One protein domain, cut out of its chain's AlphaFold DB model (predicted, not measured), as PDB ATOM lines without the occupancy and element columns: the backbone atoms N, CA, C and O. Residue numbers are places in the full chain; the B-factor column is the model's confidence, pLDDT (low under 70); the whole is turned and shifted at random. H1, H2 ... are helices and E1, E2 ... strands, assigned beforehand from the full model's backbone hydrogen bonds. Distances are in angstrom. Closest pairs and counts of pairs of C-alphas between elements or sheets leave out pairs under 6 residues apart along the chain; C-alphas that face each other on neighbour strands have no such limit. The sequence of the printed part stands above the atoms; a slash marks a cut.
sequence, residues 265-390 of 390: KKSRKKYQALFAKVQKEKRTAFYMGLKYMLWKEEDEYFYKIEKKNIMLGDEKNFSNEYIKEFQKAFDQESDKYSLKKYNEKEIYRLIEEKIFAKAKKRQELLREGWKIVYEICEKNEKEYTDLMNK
ATOM      1  N   LYS A 265    -143.502  38.575   3.675       91.88
ATOM      2  CA  LYS A 265    -143.444  40.045   3.566       91.88
ATOM      3  C   LYS A 265    -144.816  40.661   3.262       91.88
ATOM      4  O   LYS A 265    -145.195  41.650   3.884       91.88
ATOM      5  N   LYS A 266    -145.572  40.087   2.318       91.31
ATOM      6  CA  LYS A 266    -146.939  40.527   1.984       91.31
ATOM      7  C   LYS A 266    -147.915  40.240   3.129       91.31
ATOM      8  O   LYS A 266    -148.772  41.078   3.392       91.31
ATOM      9  N   SER A 267    -147.767  39.104   3.810       93.12
ATOM     10  CA  SER A 267    -148.583  38.725   4.973       93.12
ATOM     11  C   SER A 267    -148.431  39.738   6.106       93.12
ATOM     12  O   SER A 267    -149.433  40.269   6.569       93.12
ATOM     13  N   ARG A 268    -147.190  40.105   6.460       93.00
ATOM     14  CA  ARG A 268    -146.894  41.130   7.476       93.00
ATOM     15  C   ARG A 268    -147.508  42.483   7.154       93.00
ATOM     16  O   ARG A 268    -148.196  43.060   7.984       93.00
ATOM     17  N   LYS A 269    -147.331  42.965   5.917       93.50
ATOM     18  CA  LYS A 269    -147.935  44.234   5.478       93.50
ATOM     19  C   LYS A 269    -149.463  44.215   5.577       93.50
ATOM     20  O   LYS A 269    -150.058  45.185   6.035       93.50
ATOM     21  N   LYS A 270    -150.102  43.116   5.153       92.50
ATOM     22  CA  LYS A 270    -151.560  42.949   5.262       92.50
ATOM     23  C   LYS A 270    -152.011  42.875   6.720       92.50
ATOM     24  O   LYS A 270    -153.001  43.508   7.058       92.50
ATOM     25  N   TYR A 271    -151.283  42.145   7.562       94.19
ATOM     26  CA  TYR A 271    -151.549  42.042   8.993       94.19
ATOM     27  C   TYR A 271    -151.478  43.414   9.669       94.19
ATOM     28  O   TYR A 271    -152.445  43.810  10.307       94.19
ATOM     29  N   GLN A 272    -150.416  44.185   9.428       93.12
ATOM     30  CA  GLN A 272    -150.260  45.548   9.939       93.12
ATOM     31  C   GLN A 272    -151.411  46.470   9.519       93.12
ATOM     32  O   GLN A 272    -152.005  47.144  10.357       93.12
ATOM     33  N   ALA A 273    -151.760  46.470   8.230       92.00
ATOM     34  CA  ALA A 273    -152.858  47.285   7.719       92.00
ATOM     35  C   ALA A 273    -154.223  46.869   8.290       92.00
ATOM     36  O   ALA A 273    -155.097  47.717   8.469       92.00
ATOM     37  N   LEU A 274    -154.416  45.572   8.547       91.81
ATOM     38  CA  LEU A 274    -155.647  45.049   9.124       91.81
ATOM     39  C   LEU A 274    -155.735  45.385  10.609       91.81
ATOM     40  O   LEU A 274    -156.761  45.916  11.011       91.81
ATOM     41  N   PHE A 275    -154.660  45.152  11.370       91.31
ATOM     42  CA  PHE A 275    -154.556  45.439  12.801       91.31
ATOM     43  C   PHE A 275    -154.858  46.913  13.104       91.31
ATOM     44  O   PHE A 275    -155.697  47.203  13.948       91.31
ATOM     45  N   ALA A 276    -154.289  47.837  12.321       88.06
ATOM     46  CA  ALA A 276    -154.542  49.277  12.446       88.06
ATOM     47  C   ALA A 276    -156.004  49.696  12.181       88.06
ATOM     48  O   ALA A 276    -156.399  50.811  12.508       88.06
ATOM     49  N   LYS A 277    -156.806  48.830  11.549       87.62
ATOM     50  CA  LYS A 277    -158.220  49.068  11.209       87.62
ATOM     51  C   LYS A 277    -159.166  48.125  11.953       87.62
ATOM     52  O   LYS A 277    -160.333  48.002  11.566       87.62
ATOM     53  N   VAL A 278    -158.673  47.407  12.963       85.44
ATOM     54  CA  VAL A 278    -159.490  46.482  13.744       85.44
ATOM     55  C   VAL A 278    -160.536  47.278  14.525       85.44
ATOM     56  O   VAL A 278    -160.225  48.232  15.233       85.44
ATOM     57  N   GLN A 279    -161.791  46.868  14.379       83.12
ATOM     58  CA  GLN A 279    -162.948  47.400  15.098       83.12
ATOM     59  C   GLN A 279    -163.811  46.217  15.572       83.12
ATOM     60  O   GLN A 279    -163.358  45.071  15.514       83.12
ATOM     61  N   LYS A 280    -165.052  46.480  16.005       80.38
ATOM     62  CA  LYS A 280    -166.006  45.437  16.425       80.38
ATOM     63  C   LYS A 280    -166.298  44.405  15.330       80.38
ATOM     64  O   LYS A 280    -166.576  43.250  15.632       80.38
ATOM     65  N   GLU A 281    -166.213  44.790  14.056       85.44
ATOM     66  CA  GLU A 281    -166.435  43.865  12.944       85.44
ATOM     67  C   GLU A 281    -165.267  42.893  12.734       85.44
ATOM     68  O   GLU A 281    -164.098  43.285  12.661       85.44
ATOM     69  N   LYS A 282    -165.605  41.612  12.543       89.00
ATOM     70  CA  LYS A 282    -164.648  40.549  12.218       89.00
ATOM     71  C   LYS A 282    -164.043  40.768  10.842       89.00
ATOM     72  O   LYS A 282    -164.729  40.687   9.826       89.00
ATOM     73  N   ARG A 283    -162.726  40.970  10.804       89.62
ATOM     74  CA  ARG A 283    -161.968  41.093   9.556       89.62
ATOM     75  C   ARG A 283    -161.148  39.841   9.300       89.62
ATOM     76  O   ARG A 283    -160.308  39.463  10.112       89.62
ATOM     77  N   THR A 284    -161.367  39.232   8.140       91.12
ATOM     78  CA  THR A 284    -160.682  38.009   7.709       91.12
ATOM     79  C   THR A 284    -159.489  38.333   6.817       91.12
ATOM     80  O   THR A 284    -159.594  39.134   5.887       91.12
ATOM     81  N   ALA A 285    -158.364  37.669   7.051       92.88
ATOM     82  CA  ALA A 285    -157.176  37.754   6.216       92.88
ATOM     83  C   ALA A 285    -156.413  36.427   6.170       92.88
ATOM     84  O   ALA A 285    -156.791  35.436   6.794       92.88
ATOM     85  N   PHE A 286    -155.345  36.415   5.373       92.88
ATOM     86  CA  PHE A 286    -154.485  35.256   5.184       92.88
ATOM     87  C   PHE A 286    -153.041  35.593   5.532       92.88
ATOM     88  O   PHE A 286    -152.505  36.601   5.062       92.88
ATOM     89  N   TYR A 287    -152.405  34.715   6.302       93.19
ATOM     90  CA  TYR A 287    -150.996  34.791   6.661       93.19
ATOM     91  C   TYR A 287    -150.285  33.526   6.178       93.19
ATOM     92  O   TYR A 287    -150.472  32.456   6.745       93.19
ATOM     93  N   MET A 288    -149.500  33.615   5.100       89.31
ATOM     94  CA  MET A 288    -148.783  32.460   4.526       89.31
ATOM     95  C   MET A 288    -149.664  31.213   4.273       89.31
ATOM     96  O   MET A 288    -149.209  30.079   4.429       89.31
ATOM     97  N   GLY A 289    -150.931  31.399   3.877       85.25
ATOM     98  CA  GLY A 289    -151.893  30.301   3.679       85.25
ATOM     99  C   GLY A 289    -152.777  29.983   4.890       85.25
ATOM    100  O   GLY A 289    -153.699  29.178   4.767       85.25
ATOM    101  N   LEU A 290    -152.523  30.602   6.046       90.62
ATOM    102  CA  LEU A 290    -153.348  30.500   7.247       90.62
ATOM    103  C   LEU A 290    -154.476  31.532   7.202       90.62
ATOM    104  O   LEU A 290    -154.202  32.731   7.236       90.62
ATOM    105  N   LYS A 291    -155.733  31.088   7.159       93.50
ATOM    106  CA  LYS A 291    -156.890  31.981   7.277       93.50
ATOM    107  C   LYS A 291    -157.121  32.336   8.746       93.50
ATOM    108  O   LYS A 291    -157.233  31.444   9.588       93.50
ATOM    109  N   TYR A 292    -157.172  33.628   9.045       94.25
ATOM    110  CA  TYR A 292    -157.403  34.139  10.392       94.25
ATOM    111  C   TYR A 292    -158.381  35.317  10.378       94.25
ATOM    112  O   TYR A 292    -158.519  36.022   9.377       94.25
ATOM    113  N   MET A 293    -159.053  35.528  11.501       94.56
ATOM    114  CA  MET A 293    -159.939  36.651  11.778       94.56
ATOM    115  C   MET A 293    -159.370  37.482  12.922       94.56
ATOM    116  O   MET A 293    -158.829  36.915  13.870       94.56
ATOM    117  N   LEU A 294    -159.531  38.802  12.841       94.69
ATOM    118  CA  LEU A 294    -159.246  39.746  13.922       94.69
ATOM    119  C   LEU A 294    -160.429  40.680  14.135       94.69
ATOM    120  O   LEU A 294    -161.036  41.144  13.167       94.69
ATOM    121  N   TRP A 295    -160.724  40.960  15.397       94.69
ATOM    122  CA  TRP A 295    -161.683  41.976  15.816       94.69
ATOM    123  C   TRP A 295    -161.304  42.509  17.199       94.69
ATOM    124  O   TRP A 295    -160.501  41.897  17.908       94.69
ATOM    125  N   LYS A 296    -161.843  43.670  17.558       92.94
ATOM    126  CA  LYS A 296    -161.641  44.308  18.861       92.94
ATOM    127  C   LYS A 296    -162.993  44.592  19.481       92.94
ATOM    128  O   LYS A 296    -163.830  45.240  18.855       92.94
ATOM    129  N   GLU A 297    -163.177  44.147  20.712       92.19
ATOM    130  CA  GLU A 297    -164.335  44.494  21.526       92.19
ATOM    131  C   GLU A 297    -163.811  45.224  22.755       92.19
ATOM    132  O   GLU A 297    -163.005  44.676  23.501       92.19
ATOM    133  N   GLU A 298    -164.230  46.480  22.929       88.12
ATOM    134  CA  GLU A 298    -163.796  47.325  24.049       88.12
ATOM    135  C   GLU A 298    -162.259  47.384  24.153       88.12
ATOM    136  O   GLU A 298    -161.593  47.863  23.228       88.12
ATOM    137  N   ASP A 299    -161.707  46.862  25.249       89.50
ATOM    138  CA  ASP A 299    -160.278  46.820  25.552       89.50
ATOM    139  C   ASP A 299    -159.617  45.477  25.188       89.50
ATOM    140  O   ASP A 299    -158.474  45.224  25.573       89.50
ATOM    141  N   GLU A 300    -160.308  44.585  24.475       92.38
ATOM    142  CA  GLU A 300    -159.817  43.251  24.123       92.38
ATOM    143  C   GLU A 300    -159.671  43.074  22.605       92.38
ATOM    144  O   GLU A 300    -160.583  43.343  21.822       92.38
ATOM    145  N   TYR A 301    -158.510  42.575  22.180       93.88
ATOM    146  CA  TYR A 301    -158.266  42.112  20.817       93.88
ATOM    147  C   TYR A 301    -158.452  40.607  20.764       93.88
ATOM    148  O   TYR A 301    -157.811  39.862  21.504       93.88
ATOM    149  N   PHE A 302    -159.272  40.161  19.828       93.88
ATOM    150  CA  PHE A 302    -159.538  38.755  19.592       93.88
ATOM    151  C   PHE A 302    -158.918  38.332  18.274       93.88
ATOM    152  O   PHE A 302    -158.969  39.060  17.276       93.88
ATOM    153  N   TYR A 303    -158.386  37.114  18.251       94.44
ATOM    154  CA  TYR A 303    -158.049  36.449  17.005       94.44
ATOM    155  C   TYR A 303    -158.651  35.051  16.950       94.44
ATOM    156  O   TYR A 303    -158.807  34.364  17.959       94.44
ATOM    157  N   LYS A 304    -158.977  34.620  15.734       94.88
ATOM    158  CA  LYS A 304    -159.423  33.257  15.452       94.88
ATOM    159  C   LYS A 304    -158.726  32.746  14.203       94.88
ATOM    160  O   LYS A 304    -158.861  33.331  13.136       94.88
ATOM    161  N   ILE A 305    -157.995  31.652  14.325       93.75
ATOM    162  CA  ILE A 305    -157.450  30.880  13.214       93.75
ATOM    163  C   ILE A 305    -158.519  29.880  12.788       93.75
ATOM    164  O   ILE A 305    -159.026  29.110  13.603       93.75
ATOM    165  N   GLU A 306    -158.874  29.888  11.507       90.56
ATOM    166  CA  GLU A 306    -159.885  28.971  10.996       90.56
ATOM    167  C   GLU A 306    -159.322  27.570  10.734       90.56
ATOM    168  O   GLU A 306    -158.159  27.381  10.336       90.56
ATOM    169  N   LYS A 307    -160.203  26.581  10.928       86.69
ATOM    170  CA  LYS A 307    -159.953  25.201  10.525       86.69
ATOM    171  C   LYS A 307    -159.802  25.152   9.009       86.69
ATOM    172  O   LYS A 307    -160.625  25.700   8.275       86.69
ATOM    173  N   LYS A 308    -158.745  24.497   8.539       78.62
ATOM    174  CA  LYS A 308    -158.559  24.225   7.111       78.62
ATOM    175  C   LYS A 308    -159.010  22.799   6.830       78.62
ATOM    176  O   LYS A 308    -158.772  21.913   7.643       78.62
ATOM    177  N   ASN A 309    -159.647  22.584   5.685       77.06
ATOM    178  CA  ASN A 309    -160.157  21.274   5.296       77.06
ATOM    179  C   ASN A 309    -159.031  20.399   4.712       77.06
ATOM    180  O   ASN A 309    -159.001  20.139   3.510       77.06
ATOM    181  N   ILE A 310    -158.053  20.045   5.553       79.62
ATOM    182  CA  ILE A 310    -156.978  19.104   5.222       79.62
ATOM    183  C   ILE A 310    -157.126  17.875   6.110       79.62
ATOM    184  O   ILE A 310    -157.282  18.009   7.323       79.62
ATOM    185  N   MET A 311    -157.076  16.700   5.498       82.12
ATOM    186  CA  MET A 311    -157.213  15.407   6.156       82.12
ATOM    187  C   MET A 311    -155.996  14.538   5.844       82.12
ATOM    188  O   MET A 311    -155.397  14.654   4.775       82.12
ATOM    189  N   LEU A 312    -155.643  13.661   6.777       82.81
ATOM    190  CA  LEU A 312    -154.775  12.522   6.492       82.81
ATOM    191  C   LEU A 312    -155.668  11.426   5.902       82.81
ATOM    192  O   LEU A 312    -156.784  11.246   6.384       82.81
ATOM    193  N   GLY A 313    -155.237  10.758   4.834       78.00
ATOM    194  CA  GLY A 313    -156.026   9.663   4.263       78.00
ATOM    195  C   GLY A 313    -155.966   8.427   5.147       78.00
ATOM    196  O   GLY A 313    -156.825   8.211   5.995       78.00
ATOM    197  N   ASP A 314    -154.934   7.609   4.956       79.31
ATOM    198  CA  ASP A 314    -154.725   6.419   5.780       79.31
ATOM    199  C   ASP A 314    -153.881   6.769   7.010       79.31
ATOM    200  O   ASP A 314    -152.651   6.789   6.956       79.31
ATOM    201  N   GLU A 315    -154.550   7.087   8.120       80.00
ATOM    202  CA  GLU A 315    -153.907   7.491   9.378       80.00
ATOM    203  C   GLU A 315    -152.915   6.446   9.915       80.00
ATOM    204  O   GLU A 315    -151.959   6.817  10.590       80.00
ATOM    205  N   LYS A 316    -153.064   5.159   9.563       81.44
ATOM    206  CA  LYS A 316    -152.146   4.086   9.995       81.44
ATOM    207  C   LYS A 316    -150.718   4.274   9.484       81.44
ATOM    208  O   LYS A 316    -149.783   3.728  10.061       81.44
ATOM    209  N   ASN A 317    -150.561   5.045   8.413       80.62
ATOM    210  CA  ASN A 317    -149.274   5.359   7.805       80.62
ATOM    211  C   ASN A 317    -148.496   6.442   8.564       80.62
ATOM    212  O   ASN A 317    -147.343   6.710   8.233       80.62
ATOM    213  N   PHE A 318    -149.105   7.072   9.569       86.44
ATOM    214  CA  PHE A 318    -148.508   8.170  10.316       86.44
ATOM    215  C   PHE A 318    -148.316   7.793  11.785       86.44
ATOM    216  O   PHE A 318    -149.094   7.040  12.369       86.44
ATOM    217  N   SER A 319    -147.275   8.340  12.415       89.31
ATOM    218  CA  SER A 319    -147.067   8.139  13.848       89.31
ATOM    219  C   SER A 319    -148.162   8.842  14.659       89.31
ATOM    220  O   SER A 319    -148.642   9.918  14.296       89.31
ATOM    221  N   ASN A 320    -148.521   8.274  15.813       91.81
ATOM    222  CA  ASN A 320    -149.488   8.891  16.730       91.81
ATOM    223  C   ASN A 320    -149.068  10.307  17.165       91.81
ATOM    224  O   ASN A 320    -149.921  11.153  17.432       91.81
ATOM    225  N   GLU A 321    -147.763  10.562  17.259       92.69
ATOM    226  CA  GLU A 321    -147.217  11.885  17.564       92.69
ATOM    227  C   GLU A 321    -147.481  12.873  16.423       92.69
ATOM    228  O   GLU A 321    -148.058  13.936  16.662       92.69
ATOM    229  N   TYR A 322    -147.181  12.485  15.179       92.19
ATOM    230  CA  TYR A 322    -147.450  13.305  14.001       92.19
ATOM    231  C   TYR A 322    -148.945  13.621  13.859       92.19
ATOM    232  O   TYR A 322    -149.307  14.774  13.639       92.19
ATOM    233  N   ILE A 323    -149.830  12.634  14.046       91.00
ATOM    234  CA  ILE A 323    -151.288  12.838  13.958       91.00
ATOM    235  C   ILE A 323    -151.756  13.878  14.984       91.00
ATOM    236  O   ILE A 323    -152.508  14.792  14.640       91.00
ATOM    237  N   LYS A 324    -151.275  13.792  16.232       91.81
ATOM    238  CA  LYS A 324    -151.605  14.768  17.284       91.81
ATOM    239  C   LYS A 324    -151.113  16.169  16.934       91.81
ATOM    240  O   LYS A 324    -151.857  17.140  17.092       91.81
ATOM    241  N   GLU A 325    -149.876  16.295  16.453       92.88
ATOM    242  CA  GLU A 325    -149.338  17.586  16.019       92.88
ATOM    243  C   GLU A 325    -150.109  18.156  14.825       92.88
ATOM    244  O   GLU A 325    -150.403  19.355  14.794       92.88
ATOM    245  N   PHE A 326    -150.480  17.299  13.875       90.94
ATOM    246  CA  PHE A 326    -151.260  17.645  12.697       90.94
ATOM    247  C   PHE A 326    -152.641  18.174  13.085       90.94
ATOM    248  O   PHE A 326    -152.985  19.305  12.735       90.94
ATOM    249  N   GLN A 327    -153.403  17.425  13.881       89.75
ATOM    250  CA  GLN A 327    -154.717  17.852  14.371       89.75
ATOM    251  C   GLN A 327    -154.614  19.195  15.102       89.75
ATOM    252  O   GLN A 327    -155.274  20.164  14.721       89.75
ATOM    253  N   LYS A 328    -153.671  19.321  16.048       90.38
ATOM    254  CA  LYS A 328    -153.428  20.574  16.775       90.38
ATOM    255  C   LYS A 328    -153.091  21.735  15.842       90.38
ATOM    256  O   LYS A 328    -153.512  22.867  16.092       90.38
ATOM    257  N   ALA A 329    -152.307  21.505  14.790       88.75
ATOM    258  CA  ALA A 329    -151.917  22.543  13.849       88.75
ATOM    259  C   ALA A 329    -153.080  22.979  12.943       88.75
ATOM    260  O   ALA A 329    -153.207  24.174  12.664       88.75
ATOM    261  N   PHE A 330    -153.925  22.052  12.488       89.06
ATOM    262  CA  PHE A 330    -154.971  22.305  11.489       89.06
ATOM    263  C   PHE A 330    -156.357  22.613  12.061       89.06
ATOM    264  O   PHE A 330    -157.180  23.186  11.338       89.06
ATOM    265  N   ASP A 331    -156.586  22.341  13.345       88.62
ATOM    266  CA  ASP A 331    -157.812  22.720  14.039       88.62
ATOM    267  C   ASP A 331    -157.962  24.234  14.236       88.62
ATOM    268  O   ASP A 331    -157.050  25.041  14.001       88.62
ATOM    269  N   GLN A 332    -159.181  24.614  14.619       90.25
ATOM    270  CA  GLN A 332    -159.520  25.982  14.976       90.25
ATOM    271  C   GLN A 332    -158.793  26.377  16.267       90.25
ATOM    272  O   GLN A 332    -158.790  25.636  17.243       90.25
ATOM    273  N   GLU A 333    -158.242  27.587  16.289       91.75
ATOM    274  CA  GLU A 333    -157.643  28.179  17.484       91.75
ATOM    275  C   GLU A 333    -158.200  29.589  17.662       91.75
ATOM    276  O   GLU A 333    -158.351  30.321  16.687       91.75
ATOM    277  N   SER A 334    -158.527  29.980  18.887       91.94
ATOM    278  CA  SER A 334    -158.970  31.338  19.197       91.94
ATOM    279  C   SER A 334    -158.476  31.743  20.566       91.94
ATOM    280  O   SER A 334    -158.508  30.930  21.487       91.94
ATOM    281  N   ASP A 335    -158.059  32.993  20.695       92.50
ATOM    282  CA  ASP A 335    -157.558  33.544  21.948       92.50
ATOM    283  C   ASP A 335    -157.729  35.073  21.936       92.50
ATOM    284  O   ASP A 335    -158.049  35.671  20.898       92.50
ATOM    285  N   LYS A 336    -157.566  35.699  23.102       92.44
ATOM    286  CA  LYS A 336    -157.800  37.126  23.306       92.44
ATOM    287  C   LYS A 336    -156.707  37.780  24.140       92.44
ATOM    288  O   LYS A 336    -156.129  37.172  25.036       92.44
ATOM    289  N   TYR A 337    -156.465  39.056  23.872       92.50
ATOM    290  CA  TYR A 337    -155.496  39.869  24.593       92.50
ATOM    291  C   TYR A 337    -156.137  41.165  25.060       92.50
ATOM    292  O   TYR A 337    -156.737  41.883  24.266       92.50
ATOM    293  N   SER A 338    -155.976  41.471  26.344       90.56
ATOM    294  CA  SER A 338    -156.524  42.684  26.947       90.56
ATOM    295  C   SER A 338    -155.482  43.797  27.018       90.56
ATOM    296  O   SER A 338    -154.353  43.568  27.465       90.56
ATOM    297  N   LEU A 339    -155.905  45.016  26.678       89.62
ATOM    298  CA  LEU A 339    -155.146  46.253  26.869       89.62
ATOM    299  C   LEU A 339    -154.859  46.559  28.348       89.62
ATOM    300  O   LEU A 339    -153.954  47.329  28.650       89.62
ATOM    301  N   LYS A 340    -155.568  45.911  29.284       89.81
ATOM    302  CA  LYS A 340    -155.278  45.995  30.726       89.81
ATOM    303  C   LYS A 340    -153.956  45.322  31.105       89.81
ATOM    304  O   LYS A 340    -153.397  45.636  32.150       89.81
ATOM    305  N   LYS A 341    -153.483  44.366  30.294       89.56
ATOM    306  CA  LYS A 341    -152.279  43.562  30.569       89.56
ATOM    307  C   LYS A 341    -151.115  43.871  29.627       89.56
ATOM    308  O   LYS A 341    -149.969  43.715  30.030       89.56
ATOM    309  N   TYR A 342    -151.403  44.277  28.394       91.19
ATOM    310  CA  TYR A 342    -150.405  44.514  27.352       91.19
ATOM    311  C   TYR A 342    -150.699  45.820  26.627       91.19
ATOM    312  O   TYR A 342    -151.862  46.160  26.419       91.19
ATOM    313  N   ASN A 343    -149.667  46.524  26.168       92.62
ATOM    314  CA  ASN A 343    -149.895  47.649  25.261       92.62
ATOM    315  C   ASN A 343    -150.255  47.156  23.846       92.62
ATOM    316  O   ASN A 343    -150.005  46.012  23.466       92.62
ATOM    317  N   GLU A 344    -150.829  48.033  23.022       90.25
ATOM    318  CA  GLU A 344    -151.303  47.662  21.683       90.25
ATOM    319  C   GLU A 344    -150.187  47.112  20.771       90.25
ATOM    320  O   GLU A 344    -150.415  46.193  19.983       90.25
ATOM    321  N   LYS A 345    -148.955  47.615  20.918       92.31
ATOM    322  CA  LYS A 345    -147.787  47.159  20.148       92.31
ATOM    323  C   LYS A 345    -147.345  45.747  20.549       92.31
ATOM    324  O   LYS A 345    -146.924  44.967  19.695       92.31
ATOM    325  N   GLU A 346    -147.450  45.406  21.828       93.81
ATOM    326  CA  GLU A 346    -147.217  44.055  22.344       93.81
ATOM    327  C   GLU A 346    -148.297  43.094  21.867       93.81
ATOM    328  O   GLU A 346    -147.962  42.020  21.375       93.81
ATOM    329  N   ILE A 347    -149.572  43.491  21.931       92.94
ATOM    330  CA  ILE A 347    -150.691  42.684  21.423       92.94
ATOM    331  C   ILE A 347    -150.508  42.386  19.932       92.94
ATOM    332  O   ILE A 347    -150.614  41.230  19.520       92.94
ATOM    333  N   TYR A 348    -150.172  43.409  19.137       93.50
ATOM    334  CA  TYR A 348    -149.806  43.262  17.727       93.50
ATOM    335  C   TYR A 348    -148.726  42.185  17.546       93.50
ATOM    336  O   TYR A 348    -148.889  41.258  16.752       93.50
ATOM    337  N   ARG A 349    -147.631  42.264  18.313       94.94
ATOM    338  CA  ARG A 349    -146.502  41.339  18.162       94.94
ATOM    339  C   ARG A 349    -146.879  39.915  18.573       94.94
ATOM    340  O   ARG A 349    -146.583  38.983  17.836       94.94
ATOM    341  N   LEU A 350    -147.565  39.751  19.704       95.31
ATOM    342  CA  LEU A 350    -147.967  38.449  20.242       95.31
ATOM    343  C   LEU A 350    -148.923  37.711  19.300       95.31
ATOM    344  O   LEU A 350    -148.766  36.514  19.055       95.31
ATOM    345  N   ILE A 351    -149.908  38.420  18.744       94.56
ATOM    346  CA  ILE A 351    -150.836  37.838  17.774       94.56
ATOM    347  C   ILE A 351    -150.098  37.491  16.471       94.56
ATOM    348  O   ILE A 351    -150.292  36.390  15.953       94.56
ATOM    349  N   GLU A 352    -149.244  38.381  15.944       95.19
ATOM    350  CA  GLU A 352    -148.449  38.095  14.737       95.19
ATOM    351  C   GLU A 352    -147.561  36.860  14.935       95.19
ATOM    352  O   GLU A 352    -147.538  35.979  14.076       95.19
ATOM    353  N   GLU A 353    -146.860  36.769  16.067       95.12
ATOM    354  CA  GLU A 353    -145.974  35.654  16.412       95.12
ATOM    355  C   GLU A 353    -146.738  34.329  16.476       95.12
ATOM    356  O   GLU A 353    -146.300  33.351  15.867       95.12
ATOM    357  N   LYS A 354    -147.915  34.296  17.121       94.44
ATOM    358  CA  LYS A 354    -148.761  33.091  17.162       94.44
ATOM    359  C   LYS A 354    -149.251  32.682  15.775       94.44
ATOM    360  O   LYS A 354    -149.124  31.516  15.394       94.44
ATOM    361  N   ILE A 355    -149.764  33.633  14.991       94.25
ATOM    362  CA  ILE A 355    -150.227  33.390  13.618       94.25
ATOM    363  C   ILE A 355    -149.073  32.879  12.745       94.25
ATOM    364  O   ILE A 355    -149.236  31.903  12.011       94.25
ATOM    365  N   PHE A 356    -147.898  33.502  12.833       94.75
ATOM    366  CA  PHE A 356    -146.715  33.115  12.071       94.75
ATOM    367  C   PHE A 356    -146.210  31.725  12.461       94.75
ATOM    368  O   PHE A 356    -145.981  30.902  11.574       94.75
ATOM    369  N   ALA A 357    -146.078  31.442  13.759       93.69
ATOM    370  CA  ALA A 357    -145.647  30.139  14.255       93.69
ATOM    371  C   ALA A 357    -146.599  29.029  13.786       93.69
ATOM    372  O   ALA A 357    -146.150  28.012  13.255       93.69
ATOM    373  N   LYS A 358    -147.917  29.259  13.880       93.12
ATOM    374  CA  LYS A 358    -148.926  28.317  13.383       93.12
ATOM    375  C   LYS A 358    -148.832  28.120  11.871       93.12
ATOM    376  O   LYS A 358    -148.873  26.986  11.397       93.12
ATOM    377  N   ALA A 359    -148.696  29.204  11.107       91.56
ATOM    378  CA  ALA A 359    -148.582  29.143   9.653       91.56
ATOM    379  C   ALA A 359    -147.331  28.366   9.216       91.56
ATOM    380  O   ALA A 359    -147.417  27.520   8.326       91.56
ATOM    381  N   LYS A 360    -146.191  28.608   9.872       92.50
ATOM    382  CA  LYS A 360    -144.935  27.900   9.614       92.50
ATOM    383  C   LYS A 360    -145.054  26.413   9.951       92.50
ATOM    384  O   LYS A 360    -144.771  25.584   9.092       92.50
ATOM    385  N   LYS A 361    -145.580  26.075  11.135       92.00
ATOM    386  CA  LYS A 361    -145.787  24.680  11.553       92.00
ATOM    387  C   LYS A 361    -146.732  23.933  10.605       92.00
ATOM    388  O   LYS A 361    -146.448  22.798  10.249       92.00
ATOM    389  N   ARG A 362    -147.809  24.570  10.115       89.38
ATOM    390  CA  ARG A 362    -148.681  23.977   9.078       89.38
ATOM    391  C   ARG A 362    -147.916  23.666   7.784       89.38
ATOM    392  O   ARG A 362    -148.157  22.626   7.188       89.38
ATOM    393  N   GLN A 363    -147.023  24.548   7.331       87.38
ATOM    394  CA  GLN A 363    -146.216  24.302   6.126       87.38
ATOM    395  C   GLN A 363    -145.204  23.167   6.324       87.38
ATOM    396  O   GLN A 363    -145.041  22.344   5.426       87.38
ATOM    397  N   GLU A 364    -144.552  23.117   7.487       89.25
ATOM    398  CA  GLU A 364    -143.613  22.051   7.859       89.25
ATOM    399  C   GLU A 364    -144.322  20.691   7.908       89.25
ATOM    400  O   GLU A 364    -143.898  19.770   7.212       89.25
ATOM    401  N   LEU A 365    -145.457  20.604   8.609       89.44
ATOM    402  CA  LEU A 365    -146.252  19.377   8.711       89.44
ATOM    403  C   LEU A 365    -146.791  18.913   7.356       89.44
ATOM    404  O   LEU A 365    -146.752  17.728   7.072       89.44
ATOM    405  N   LEU A 366    -147.244  19.819   6.480       85.38
ATOM    406  CA  LEU A 366    -147.644  19.422   5.121       85.38
ATOM    407  C   LEU A 366    -146.477  18.802   4.353       85.38
ATOM    408  O   LEU A 366    -146.646  17.782   3.696       85.38
ATOM    409  N   ARG A 367    -145.290  19.410   4.435       83.38
ATOM    410  CA  ARG A 367    -144.098  18.901   3.749       83.38
ATOM    411  C   ARG A 367    -143.684  17.531   4.286       83.38
ATOM    412  O   ARG A 367    -143.309  16.669   3.499       83.38
ATOM    413  N   GLU A 368    -143.757  17.347   5.597       86.44
ATOM    414  CA  GLU A 368    -143.459  16.084   6.268       86.44
ATOM    415  C   GLU A 368    -144.492  15.000   5.943       86.44
ATOM    416  O   GLU A 368    -144.109  13.911   5.531       86.44
ATOM    417  N   GLY A 369    -145.788  15.309   6.019       84.44
ATOM    418  CA  GLY A 369    -146.857  14.373   5.672       84.44
ATOM    419  C   GLY A 369    -146.739  13.859   4.244       84.44
ATOM    420  O   GLY A 369    -146.837  12.657   4.011       84.44
ATOM    421  N   TRP A 370    -146.449  14.753   3.295       80.00
ATOM    422  CA  TRP A 370    -146.165  14.350   1.921       80.00
ATOM    423  C   TRP A 370    -144.909  13.475   1.828       80.00
ATOM    424  O   TRP A 370    -144.961  12.436   1.182       80.00
ATOM    425  N   LYS A 371    -143.821  13.813   2.530       81.56
ATOM    426  CA  LYS A 371    -142.602  12.984   2.570       81.56
ATOM    427  C   LYS A 371    -142.869  11.565   3.089       81.56
ATOM    428  O   LYS A 371    -142.386  10.615   2.488       81.56
ATOM    429  N   ILE A 372    -143.662  11.417   4.153       82.50
ATOM    430  CA  ILE A 372    -144.030  10.107   4.720       82.50
ATOM    431  C   ILE A 372    -144.781   9.267   3.686       82.50
ATOM    432  O   ILE A 372    -144.427   8.113   3.450       82.50
ATOM    433  N   VAL A 373    -145.781   9.858   3.020       77.06
ATOM    434  CA  VAL A 373    -146.506   9.179   1.935       77.06
ATOM    435  C   VAL A 373    -145.529   8.713   0.851       77.06
ATOM    436  O   VAL A 373    -145.659   7.600   0.356       77.06
ATOM    437  N   TYR A 374    -144.516   9.519   0.522       73.94
ATOM    438  CA  TYR A 374    -143.540   9.199  -0.525       73.94
ATOM    439  C   TYR A 374    -142.625   8.036  -0.133       73.94
ATOM    440  O   TYR A 374    -142.397   7.136  -0.939       73.94
ATOM    441  N   GLU A 375    -142.139   8.022   1.107       75.81
ATOM    442  CA  GLU A 375    -141.271   6.961   1.633       75.81
ATOM    443  C   GLU A 375    -141.992   5.608   1.697       75.81
ATOM    444  O   GLU A 375    -141.419   4.575   1.350       75.81
ATOM    445  N   ILE A 376    -143.271   5.602   2.085       74.19
ATOM    446  CA  ILE A 376    -144.092   4.382   2.125       74.19
ATOM    447  C   ILE A 376    -144.269   3.802   0.723       74.19
ATOM    448  O   ILE A 376    -144.158   2.591   0.525       74.19
ATOM    449  N   CYS A 377    -144.498   4.659  -0.269       68.19
ATOM    450  CA  CYS A 377    -144.603   4.238  -1.658       68.19
ATOM    451  C   CYS A 377    -143.310   3.599  -2.174       68.19
ATOM    452  O   CYS A 377    -143.376   2.528  -2.776       68.19
ATOM    453  N   GLU A 378    -142.152   4.209  -1.898       68.25
ATOM    454  CA  GLU A 378    -140.845   3.656  -2.277       68.25
ATOM    455  C   GLU A 378    -140.543   2.329  -1.569       68.25
ATOM    456  O   GLU A 378    -139.984   1.411  -2.171       68.25
ATOM    457  N   LYS A 379    -140.914   2.201  -0.290       70.94
ATOM    458  CA  LYS A 379    -140.716   0.965   0.473       70.94
ATOM    459  C   LYS A 379    -141.551  -0.183  -0.096       70.94
ATOM    460  O   LYS A 379    -141.006  -1.253  -0.362       70.94
ATOM    461  N   ASN A 380    -142.836   0.065  -0.353       67.25
ATOM    462  CA  ASN A 380    -143.740  -0.924  -0.946       67.25
ATOM    463  C   ASN A 380    -143.262  -1.376  -2.342       67.25
ATOM    464  O   ASN A 380    -143.500  -2.515  -2.737       67.25
ATOM    465  N   GLU A 381    -142.576  -0.508  -3.095       62.28
ATOM    466  CA  GLU A 381    -141.959  -0.863  -4.384       62.28
ATOM    467  C   GLU A 381    -140.779  -1.815  -4.244       62.28
ATOM    468  O   GLU A 381    -140.681  -2.788  -4.996       62.28
ATOM    469  N   LYS A 382    -139.881  -1.536  -3.295       63.50
ATOM    470  CA  LYS A 382    -138.697  -2.367  -3.057       63.50
ATOM    471  C   LYS A 382    -139.094  -3.766  -2.609       63.50
ATOM    472  O   LYS A 382    -138.670  -4.734  -3.227       63.50
ATOM    473  N   GLU A 383    -139.990  -3.866  -1.627       61.34
ATOM    474  CA  GLU A 383    -140.457  -5.158  -1.108       61.34
ATOM    475  C   GLU A 383    -141.115  -6.019  -2.196       61.34
ATOM    476  O   GLU A 383    -140.890  -7.225  -2.254       61.34
ATOM    477  N   TYR A 384    -141.877  -5.410  -3.108       52.81
ATOM    478  CA  TYR A 384    -142.488  -6.125  -4.229       52.81
ATOM    479  C   TYR A 384    -141.465  -6.565  -5.287       52.81
ATOM    480  O   TYR A 384    -141.557  -7.673  -5.810       52.81
ATOM    481  N   THR A 385    -140.476  -5.721  -5.590       54.28
ATOM    482  CA  THR A 385    -139.403  -6.052  -6.542       54.28
ATOM    483  C   THR A 385    -138.551  -7.212  -6.017       54.28
ATOM    484  O   THR A 385    -138.248  -8.145  -6.755       54.28
ATOM    485  N   ASP A 386    -138.245  -7.209  -4.719       57.38
ATOM    486  CA  ASP A 386    -137.493  -8.280  -4.058       57.38
ATOM    487  C   ASP A 386    -138.283  -9.599  -3.982       57.38
ATOM    488  O   ASP A 386    -137.689 -10.675  -4.002       57.38
ATOM    489  N   LEU A 387    -139.618  -9.530  -3.906       54.78
ATOM    490  CA  LEU A 387    -140.509 -10.694  -3.964       54.78
ATOM    491  C   LEU A 387    -140.635 -11.292  -5.372       54.78
ATOM    492  O   LEU A 387    -140.881 -12.484  -5.484       54.78
ATOM    493  N   MET A 388    -140.495 -10.481  -6.422       42.75
ATOM    494  CA  MET A 388    -140.600 -10.920  -7.823       42.75
ATOM    495  C   MET A 388    -139.274 -11.446  -8.393       42.75
ATOM    496  O   MET A 388    -139.286 -12.192  -9.369       42.75
ATOM    497  N   ASN A 389    -138.146 -11.059  -7.790       50.91
ATOM    498  CA  ASN A 389    -136.802 -11.535  -8.136       50.91
ATOM    499  C   ASN A 389    -136.385 -12.809  -7.369       50.91
ATOM    500  O   ASN A 389    -135.252 -13.270  -7.517       50.91
ATOM    501  N   LYS A 390    -137.278 -13.350  -6.535       47.72
ATOM    502  CA  LYS A 390    -137.183 -14.672  -5.906       47.72
ATOM    503  C   LYS A 390    -138.111 -15.635  -6.625       47.72
ATOM    504  O   LYS A 390    -137.722 -16.819  -6.725       47.72
TER     505      LYS A 390
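AT A GLANCE: This is residues 265 to 390 of the 390 residues of an uncharacterized protein of Clostridiaceae bacterium (UniProt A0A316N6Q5). A strongly twisted four-stranded sheet has one very long straight helix, H3, running along one of its faces and on far past it, and the end of H3, with the last two residues, sticks out as a free arm. The short helix H1 covers the E1 side of that same face, the other face has no named helix, and beyond the sheet a second short helix, H2, packs on H3 with the little strand E4 near it. The printed part has 126 residues, with three named helices and five named strands in the order H1 E1 E2 E3 E4 H2 E5 H3; the sheet's order is E1 E2 E3 E5, all antiparallel, and the class is mixed, helices and strands. The whole is loose, with a radius of gyration of the C-alphas of 20.0 A, and its outline is a rod spanning 73 by 27 by 21 A.

IN THESE COORDINATES: The sheet holds E1, residues 283 to 287, E2, residues 290 to 297 and 22.8 A long, E3, residues 300 to 305 and 16.7 A long, and E5, residues 333 to 338 and 17.4 A long. H3, residues 344 to 388, measures 66.5 A, from C-alpha 344 at (-151.303, 47.662, 21.683) to C-alpha 388 at (-140.600, -10.920, -7.823). H1, residues 265 to 275, begins at C-alpha 265 at (-143.444, 40.045, 3.566) and measures 15.4 A, as does H2, residues 320 to 330. E4, residues 310 to 312, pairs with no named strand.

HOW THE PARTS SIT: E1, E2 and E3 form a meander, each strand the antiparallel neighbour of the one before, through two hairpins. N 285 and O 292 are 2.9 A apart between E1 and E2, N 293 and O 304 2.7 A between E2 and E3, and N 305 and O 333 2.7 A between E3 and E5, within hydrogen-bond range. H3 is on the sheet over E2 and E3 at a height of 10.8 A, along the strands, at 11 degrees to E3 on the local plane; these two layers include H1, on the same face at a height of 9.6 A. H1 and H3 are close but not clearly touching, the closest C-alphas being those of Phe 275 and Tyr 348, 7.2 A apart. H2 is not on the sheet; it touches H3, which meets it with residues 358 to 365 alone, at a steep tilt of 42 degrees, opposite ways, the C-alphas of Ala 329 and Arg 362 being closest at 5.9 A. E4 and H3 are only just apart, at 8.2 A. In H1, H2 and H3 every O i to N i+4 pair is within hydrogen-bond range.

THE WHOLE: The two C-alphas farthest apart, those of Glu 298 and Lys 390, are 73.8 A from each other. Residues 377 to 390, of which 377 to 388 belong to H3, stand free; the body without them spans 51 by 25 by 21 A. The printed part has no cut and no long link. The mean pLDDT of the printed part is 85.9, and residues 377 to 378 and 380 to 390 are under 70.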